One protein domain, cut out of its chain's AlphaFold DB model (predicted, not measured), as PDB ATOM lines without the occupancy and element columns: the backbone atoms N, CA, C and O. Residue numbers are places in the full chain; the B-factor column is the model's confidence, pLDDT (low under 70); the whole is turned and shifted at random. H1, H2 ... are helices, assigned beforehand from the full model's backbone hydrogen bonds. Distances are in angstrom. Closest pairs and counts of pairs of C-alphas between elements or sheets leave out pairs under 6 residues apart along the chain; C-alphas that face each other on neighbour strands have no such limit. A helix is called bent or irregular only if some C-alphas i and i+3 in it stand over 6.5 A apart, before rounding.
ATOM      1  N   THR A  86      23.793  28.721  23.688       58.72
ATOM      2  CA  THR A  86      24.024  28.132  25.012       58.72
ATOM      3  C   THR A  86      25.487  28.061  25.407       58.72
ATOM      4  O   THR A  86      25.774  27.761  26.552       58.72
ATOM      5  N   SER A  87      26.452  28.278  24.509       62.50
ATOM      6  CA  SER A  87      27.862  28.194  24.916       62.50
ATOM      7  C   SER A  87      28.263  29.337  25.855       62.50
ATOM      8  O   SER A  87      29.063  29.123  26.765       62.50
ATOM      9  N   GLU A  88      27.672  30.521  25.674       69.44
ATOM     10  CA  GLU A  88      27.851  31.669  26.562       69.44
ATOM     11  C   GLU A  88      27.037  31.479  27.840       69.44
ATOM     12  O   GLU A  88      27.605  31.598  28.922       69.44
ATOM     13  N   ASP A  89      25.781  31.038  27.736       72.12
ATOM     14  CA  ASP A  89      24.942  30.750  28.906       72.12
ATOM     15  C   ASP A  89      25.510  29.613  29.773       72.12
ATOM     16  O   ASP A  89      25.503  29.702  30.996       72.12
ATOM     17  N   ILE A  90      26.085  28.571  29.165       74.19
ATOM     18  CA  ILE A  90      26.786  27.490  29.872       74.19
ATOM     19  C   ILE A  90      28.075  28.022  30.505       74.19
ATOM     20  O   ILE A  90      28.371  27.677  31.645       74.19
ATOM     21  N   ARG A  91      28.850  28.875  29.820       75.25
ATOM     22  CA  ARG A  91      30.053  29.495  30.410       75.25
ATOM     23  C   ARG A  91      29.705  30.388  31.595       75.25
ATOM     24  O   ARG A  91      30.425  30.346  32.587       75.25
ATOM     25  N   VAL A  92      28.635  31.173  31.494       81.38
ATOM     26  CA  VAL A  92      28.137  32.035  32.571       81.38
ATOM     27  C   VAL A  92      27.621  31.180  33.720       81.38
ATOM     28  O   VAL A  92      28.099  31.349  34.831       81.38
ATOM     29  N   ALA A  93      26.788  30.173  33.464       80.31
ATOM     30  CA  ALA A  93      26.293  29.270  34.501       80.31
ATOM     31  C   ALA A  93      27.425  28.508  35.213       80.31
ATOM     32  O   ALA A  93      27.415  28.378  36.437       80.31
ATOM     33  N   VAL A  94      28.437  28.036  34.477       78.12
ATOM     34  CA  VAL A  94      29.619  27.378  35.058       78.12
ATOM     35  C   VAL A  94      30.464  28.372  35.852       78.12
ATOM     36  O   VAL A  94      30.905  28.048  36.953       78.12
ATOM     37  N   LYS A  95      30.677  29.587  35.335       80.56
ATOM     38  CA  LYS A  95      31.391  30.652  36.047       80.56
ATOM     39  C   LYS A  95      30.667  31.014  37.338       80.56
ATOM     40  O   LYS A  95      31.309  31.059  38.381       80.56
ATOM     41  N   ASP A  96      29.362  31.228  37.287       82.06
ATOM     42  CA  ASP A  96      28.549  31.604  38.438       82.06
ATOM     43  C   ASP A  96      28.536  30.477  39.470       82.06
ATOM     44  O   ASP A  96      28.743  30.735  40.649       82.06
ATOM     45  N   THR A  97      28.445  29.216  39.035       81.31
ATOM     46  CA  THR A  97      28.518  28.055  39.937       81.31
ATOM     47  C   THR A  97      29.892  27.919  40.594       81.31
ATOM     48  O   THR A  97      29.974  27.705  41.797       81.31
ATOM     49  N   ILE A  98      30.990  28.067  39.844       79.62
ATOM     50  CA  ILE A  98      32.355  27.919  40.384       79.62
ATOM     51  C   ILE A  98      32.763  29.127  41.243       79.62
ATOM     52  O   ILE A  98      33.560  28.985  42.169       79.62
ATOM     53  N   THR A  99      32.242  30.322  40.951       83.19
ATOM     54  CA  THR A  99      32.547  31.551  41.707       83.19
ATOM     55  C   THR A  99      31.588  31.812  42.868       83.19
ATOM     56  O   THR A  99      31.900  32.646  43.725       83.19
ATOM     57  N   ALA A 100      30.477  31.075  42.941       86.31
ATOM     58  CA  ALA A 100      29.532  31.125  44.044       86.31
ATOM     59  C   ALA A 100      30.231  30.818  45.387       86.31
ATOM     60  O   ALA A 100      31.018  29.866  45.489       86.31
ATOM     61  N   PRO A 101      29.978  31.608  46.445       79.56
ATOM     62  CA  PRO A 101      30.604  31.416  47.753       79.56
ATOM     63  C   PRO A 101      30.279  30.052  48.382       79.56
ATOM     64  O   PRO A 101      31.082  29.534  49.159       79.56
ATOM     65  N   GLU A 102      29.151  29.446  48.024       78.25
ATOM     66  CA  GLU A 102      28.735  28.110  48.449       78.25
ATOM     67  C   GLU A 102      29.664  27.025  47.888       78.25
ATOM     68  O   GLU A 102      30.007  26.076  48.592       78.25
ATOM     69  N   TYR A 103      30.130  27.195  46.648       78.62
ATOM     70  CA  TYR A 103      30.959  26.212  45.951       78.62
ATOM     71  C   TYR A 103      32.437  26.288  46.348       78.62
ATOM     72  O   TYR A 103      33.171  25.319  46.164       78.62
ATOM     73  N   LYS A 104      32.880  27.387  46.977       80.75
ATOM     74  CA  LYS A 104      34.234  27.492  47.554       80.75
ATOM     75  C   LYS A 104      34.501  26.396  48.585       80.75
ATOM     76  O   LYS A 104      35.548  25.761  48.533       80.75
ATOM     77  N   LYS A 105      33.534  26.130  49.470       84.62
ATOM     78  CA  LYS A 105      33.646  25.079  50.497       84.62
ATOM     79  C   LYS A 105      33.693  23.680  49.888       84.62
ATOM     80  O   LYS A 105      34.415  22.816  50.378       84.62
ATOM     81  N   GLU A 106      32.944  23.461  48.810       84.50
ATOM     82  CA  GLU A 106      32.960  22.178  48.110       84.50
ATOM     83  C   GLU A 106      34.272  21.987  47.333       84.50
ATOM     84  O   GLU A 106      34.845  20.904  47.372       84.50
ATOM     85  N   ILE A 107      34.822  23.043  46.719       84.44
ATOM     86  CA  ILE A 107      36.154  23.014  46.090       84.44
ATOM     87  C   ILE A 107      37.245  22.732  47.124       84.44
ATOM     88  O   ILE A 107      38.110  21.902  46.861       84.44
ATOM     89  N   GLU A 108      37.210  23.370  48.297       85.75
ATOM     90  CA  GLU A 108      38.149  23.081  49.389       85.75
ATOM     91  C   GLU A 108      38.089  21.601  49.785       85.75
ATOM     92  O   GLU A 108      39.118  20.930  49.843       85.75
ATOM     93  N   LYS A 109      36.882  21.057  49.963       88.50
ATOM     94  CA  LYS A 109      36.673  19.642  50.281       88.50
ATOM     95  C   LYS A 109      37.207  18.716  49.185       88.50
ATOM     96  O   LYS A 109      37.901  17.749  49.493       88.50
ATOM     97  N   ILE A 110      36.945  19.029  47.917       87.69
ATOM     98  CA  ILE A 110      37.462  18.276  46.767       87.69
ATOM     99  C   ILE A 110      38.996  18.357  46.706       87.69
ATOM    100  O   ILE A 110      39.651  17.348  46.473       87.69
ATOM    101  N   MET A 111      39.594  19.518  46.987       85.00
ATOM    102  CA  MET A 111      41.052  19.686  47.021       85.00
ATOM    103  C   MET A 111      41.728  18.940  48.173       85.00
ATOM    104  O   MET A 111      42.906  18.608  48.061       85.00
ATOM    105  N   THR A 112      41.008  18.649  49.257       90.31
ATOM    106  CA  THR A 112      41.521  17.807  50.351       90.31
ATOM    107  C   THR A 112      41.413  16.304  50.085       90.31
ATOM    108  O   THR A 112      42.048  15.528  50.800       90.31
ATOM    109  N   ASP A 113      40.655  15.865  49.072       93.88
ATOM    110  CA  ASP A 113      40.596  14.447  48.707       93.88
ATOM    111  C   ASP A 113      41.941  14.011  48.092       93.88
ATOM    112  O   ASP A 113      42.337  14.543  47.052       93.88
ATOM    113  N   PRO A 114      42.657  13.027  48.672       90.56
ATOM    114  CA  PRO A 114      43.963  12.591  48.183       90.56
ATOM    115  C   PRO A 114      43.960  12.094  46.733       90.56
ATOM    116  O   PRO A 114      44.979  12.226  46.052       90.56
ATOM    117  N   LYS A 115      42.849  11.533  46.232       90.25
ATOM    118  CA  LYS A 115      42.765  11.098  44.827       90.25
ATOM    119  C   LYS A 115      42.746  12.295  43.888       90.25
ATOM    120  O   LYS A 115      43.570  12.376  42.978       90.25
ATOM    121  N   PHE A 116      41.853  13.246  44.157       91.38
ATOM    122  CA  PHE A 116      41.768  14.480  43.389       91.38
ATOM    123  C   PHE A 116      43.051  15.305  43.516       91.38
ATOM    124  O   PHE A 116      43.613  15.708  42.504       91.38
ATOM    125  N   ALA A 117      43.572  15.498  44.731       90.19
ATOM    126  CA  ALA A 117      44.813  16.223  44.980       90.19
ATOM    127  C   ALA A 117      46.006  15.590  44.253       90.19
ATOM    128  O   ALA A 117      46.829  16.307  43.689       90.19
ATOM    129  N   GLY A 118      46.090  14.256  44.220       89.94
ATOM    130  CA  GLY A 118      47.145  13.532  43.516       89.94
ATOM    131  C   GLY A 118      47.097  13.734  42.003       89.94
ATOM    132  O   GLY A 118      48.121  14.041  41.389       89.94
ATOM    133  N   ASP A 119      45.924  13.595  41.392       91.38
ATOM    134  CA  ASP A 119      45.777  13.766  39.943       91.38
ATOM    135  C   ASP A 119      45.858  15.238  39.524       91.38
ATOM    136  O   ASP A 119      46.494  15.557  38.516       91.38
ATOM    137  N   PHE A 120      45.341  16.151  40.348       89.81
ATOM    138  CA  PHE A 120      45.532  17.587  40.184       89.81
ATOM    139  C   PHE A 120      47.017  17.948  40.256       89.81
ATOM    140  O   PHE A 120      47.532  18.569  39.328       89.81
ATOM    141  N   ALA A 121      47.737  17.490  41.287       90.12
ATOM    142  CA  ALA A 121      49.171  17.725  41.443       90.12
ATOM    143  C   ALA A 121      49.973  17.209  40.242       90.12
ATOM    144  O   ALA A 121      50.874  17.906  39.781       90.12
ATOM    145  N   LYS A 122      49.637  16.033  39.691       92.06
ATOM    146  CA  LYS A 122      50.265  15.513  38.462       92.06
ATOM    147  C   LYS A 122      50.003  16.419  37.262       92.06
ATOM    148  O   LYS A 122      50.944  16.727  36.532       92.06
ATOM    149  N   ALA A 123      48.762  16.865  37.073       92.25
ATOM    150  CA  ALA A 123      48.383  17.727  35.958       92.25
ATOM    151  C   ALA A 123      49.088  19.092  36.011       92.25
ATOM    152  O   ALA A 123      49.535  19.599  34.981       92.25
ATOM    153  N   ILE A 124      49.248  19.667  37.209       92.69
ATOM    154  CA  ILE A 124      49.885  20.978  37.386       92.69
ATOM    155  C   ILE A 124      51.402  20.907  37.583       92.69
ATOM    156  O   ILE A 124      52.047  21.949  37.547       92.69
ATOM    157  N   ASN A 125      51.996  19.726  37.786       90.31
ATOM    158  CA  ASN A 125      53.403  19.583  38.190       90.31
ATOM    159  C   ASN A 125      54.362  20.343  37.262       90.31
ATOM    160  O   ASN A 125      55.174  21.146  37.719       90.31
ATOM    161  N   SER A 126      54.221  20.136  35.949       92.94
ATOM    162  CA  SER A 126      55.089  20.760  34.944       92.94
ATOM    163  C   SER A 126      54.991  22.291  34.972       92.94
ATOM    164  O   SER A 126      56.005  22.991  35.007       92.94
ATOM    165  N   GLN A 127      53.765  22.812  35.043       91.69
ATOM    166  CA  GLN A 127      53.498  24.251  35.087       91.69
ATOM    167  C   GLN A 127      53.957  24.859  36.416       91.69
ATOM    168  O   GLN A 127      54.570  25.922  36.424       91.69
ATOM    169  N   SER A 128      53.740  24.156  37.527       88.44
ATOM    170  CA  SER A 128      54.197  24.547  38.861       88.44
ATOM    171  C   SER A 128      55.723  24.617  38.929       88.44
ATOM    172  O   SER A 128      56.278  25.615  39.386       88.44
ATOM    173  N   LYS A 129      56.430  23.631  38.360       91.44
ATOM    174  CA  LYS A 129      57.891  23.662  38.232       91.44
ATOM    175  C   LYS A 129      58.348  24.865  37.415       91.44
ATOM    176  O   LYS A 129      59.264  25.568  37.833       91.44
ATOM    177  N   GLN A 130      57.719  25.121  36.270       92.31
ATOM    178  CA  GLN A 130      58.053  26.276  35.440       92.31
ATOM    179  C   GLN A 130      57.818  27.597  36.187       92.31
ATOM    180  O   GLN A 130      58.686  28.468  36.166       92.31
ATOM    181  N   LEU A 131      56.695  27.721  36.892       91.62
ATOM    182  CA  LEU A 131      56.355  28.885  37.704       91.62
ATOM    183  C   LEU A 131      57.365  29.084  38.836       91.62
ATOM    184  O   LEU A 131      57.869  30.187  39.001       91.62
ATOM    185  N   HIS A 132      57.744  28.030  39.559       88.31
ATOM    186  CA  HIS A 132      58.781  28.104  40.593       88.31
ATOM    187  C   HIS A 132      60.136  28.541  40.014       88.31
ATOM    188  O   HIS A 132      60.810  29.384  40.599       88.31
ATOM    189  N   MET A 133      60.530  28.030  38.842       88.81
ATOM    190  CA  MET A 133      61.769  28.454  38.172       88.81
ATOM    191  C   MET A 133      61.730  29.921  37.727       88.81
ATOM    192  O   MET A 133      62.767  30.583  37.711       88.81
ATOM    193  N   GLN A 134      60.558  30.429  37.344       89.94
ATOM    194  CA  GLN A 134      60.370  31.838  37.004       89.94
ATOM    195  C   GLN A 134      60.362  32.720  38.256       89.94
ATOM    196  O   GLN A 134      61.054  33.733  38.271       89.94
ATOM    197  N   LEU A 135      59.678  32.301  39.325       88.25
ATOM    198  CA  LEU A 135      59.662  33.009  40.606       88.25
ATOM    199  C   LEU A 135      61.063  33.134  41.199       88.25
ATOM    200  O   LEU A 135      61.429  34.213  41.633       88.25
ATOM    201  N   ILE A 136      61.905  32.099  41.141       87.19
ATOM    202  CA  ILE A 136      63.296  32.189  41.631       87.19
ATOM    203  C   ILE A 136      64.102  33.283  40.903       87.19
ATOM    204  O   ILE A 136      65.051  33.832  41.463       87.19
ATOM    205  N   LYS A 137      63.736  33.637  39.668       89.88
ATOM    206  CA  LYS A 137      64.374  34.725  38.910       89.88
ATOM    207  C   LYS A 137      63.781  36.101  39.219       89.88
ATOM    208  O   LYS A 137      64.380  37.100  38.829       89.88
ATOM    209  N   ASP A 138      62.639  36.163  39.897       92.56
ATOM    210  CA  ASP A 138      61.987  37.414  40.262       92.56
ATOM    211  C   ASP A 138      62.688  38.065  41.473       92.56
ATOM    212  O   ASP A 138      62.917  37.401  42.490       92.56
ATOM    213  N   PRO A 139      63.010  39.369  41.420       89.62
ATOM    214  CA  PRO A 139      63.705  40.058  42.508       89.62
ATOM    215  C   PRO A 139      62.902  40.113  43.818       89.62
ATOM    216  O   PRO A 139      63.486  40.165  44.899       89.62
ATOM    217  N   THR A 140      61.572  40.100  43.762       89.94
ATOM    218  CA  THR A 140      60.692  40.119  44.939       89.94
ATOM    219  C   THR A 140      60.735  38.781  45.665       89.94
ATOM    220  O   THR A 140      60.869  38.738  46.886       89.94
ATOM    221  N   TYR A 141      60.688  37.682  44.913       87.81
ATOM    222  CA  TYR A 141      60.809  36.340  45.474       87.81
ATOM    223  C   TYR A 141      62.234  36.066  45.971       87.81
ATOM    224  O   TYR A 141      62.426  35.465  47.021       87.81
ATOM    225  N   GLN A 142      63.261  36.569  45.286       86.06
ATOM    226  CA  GLN A 142      64.634  36.495  45.792       86.06
ATOM    227  C   GLN A 142      64.800  37.221  47.128       86.06
ATOM    228  O   GLN A 142      65.510  36.721  48.001       86.06
ATOM    229  N   LYS A 143      64.137  38.368  47.322       90.94
ATOM    230  CA  LYS A 143      64.131  39.066  48.616       90.94
ATOM    231  C   LYS A 143      63.492  38.215  49.707       90.94
ATOM    232  O   LYS A 143      64.129  38.028  50.740       90.94
ATOM    233  N   SER A 144      62.310  37.646  49.471       87.31
ATOM    234  CA  SER A 144      61.655  36.794  50.473       87.31
ATOM    235  C   SER A 144      62.471  35.533  50.776       87.31
ATOM    236  O   SER A 144      62.653  35.184  51.939       87.31
ATOM    237  N   VAL A 145      63.072  34.895  49.766       87.38
ATOM    238  CA  VAL A 145      63.998  33.766  49.965       87.38
ATOM    239  C   VAL A 145      65.245  34.192  50.742       87.38
ATOM    240  O   VAL A 145      65.711  33.455  51.608       87.38
ATOM    241  N   THR A 146      65.778  35.386  50.489       87.06
ATOM    242  CA  THR A 146      66.928  35.923  51.234       87.06
ATOM    243  C   THR A 146      66.572  36.191  52.695       87.06
ATOM    244  O   THR A 146      67.380  35.930  53.584       87.06
ATOM    245  N   GLU A 147      65.370  36.688  52.973       89.69
ATOM    246  CA  GLU A 147      64.873  36.855  54.342       89.69
ATOM    247  C   GLU A 147      64.719  35.506  55.050       89.69
ATOM    248  O   GLU A 147      65.167  35.365  56.187       89.69
ATOM    249  N   ILE A 148      64.205  34.486  54.357       88.31
ATOM    250  CA  ILE A 148      64.134  33.111  54.875       88.31
ATOM    251  C   ILE A 148      65.540  32.562  55.166       88.31
ATOM    252  O   ILE A 148      65.766  31.965  56.219       88.31
ATOM    253  N   MET A 149      66.514  32.804  54.286       87.00
ATOM    254  CA  MET A 149      67.919  32.412  54.486       87.00
ATOM    255  C   MET A 149      68.567  33.116  55.687       87.00
ATOM    256  O   MET A 149      69.447  32.551  56.329       87.00
ATOM    257  N   LYS A 150      68.117  34.329  56.027       90.50
ATOM    258  CA  LYS A 150      68.532  35.071  57.228       90.50
ATOM    259  C   LYS A 150      67.749  34.674  58.481       90.50
ATOM    260  O   LYS A 150      67.922  35.302  59.522       90.50
ATOM    261  N   SER A 151      66.884  33.666  58.420       92.31
ATOM    262  CA  SER A 151      66.190  33.195  59.614       92.31
ATOM    263  C   SER A 151      67.181  32.622  60.647       92.31
ATOM    264  O   SER A 151      68.223  32.064  60.281       92.31
TER     265      SER A 151
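What this domain is: This is residues 86 to 151 of the 223 residues of the protein "Spore gernimation protein" of Paenibacillus wynnii (UniProt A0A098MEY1). Four helices joined end to end wind as one wide open coil with no core: bent H3 runs between H2 and H4, and H1 and H4 make the far ends. There are 66 residues printed, with four named helices, H1 to H4 in order, and no named strand: all helix. The whole is extended, radius of gyration of the C-alphas 17.7 A, spanning 52 by 28 by 24 A.

How they stand to each other: H3, residues 114 to 135, assigned as one helix by its hydrogen bonds, is bent: C-alphas 123 and 126 are 7.4 A apart. Its arms, H3a to residue 123 and H3b from 126, stand at a steep tilt of 69 degrees, only just short of perpendicular. H2, residues 101 to 112, touches H3a only at the corner, only just, with 3 pairs of C-alphas within 8 A, from residues 110 to 111 alone; the closest C-alphas, Met 111 and Ala 117, are 5.5 A apart. H4, residues 139 to 149, is close to H3b but not clearly touching; the closest C-alphas, Leu 135 and Tyr 141, are 6.0 A apart. H1, residues 86 to 99, is likewise close to H2, by Thr 97 and Tyr 103, C-alphas 6.7 A apart. Every O i to N i+4 pair is within hydrogen-bond range in H1, H3a, H3b and H4; in H2, 6 of 8.

Where its parts are: H1 begins at C-alpha 86 (24.024, 28.132, 25.012) and is 19.1 A long from first to last C-alpha; H4 ends at C-alpha 149 (67.919, 32.412, 54.486).

The domain as a whole: The farthest C-alphas, Thr 86 and Lys 150, are 55.4 A apart. The printed part has no cut, its three links are tight, and residues 86 to 88 are under 70 in pLDDT.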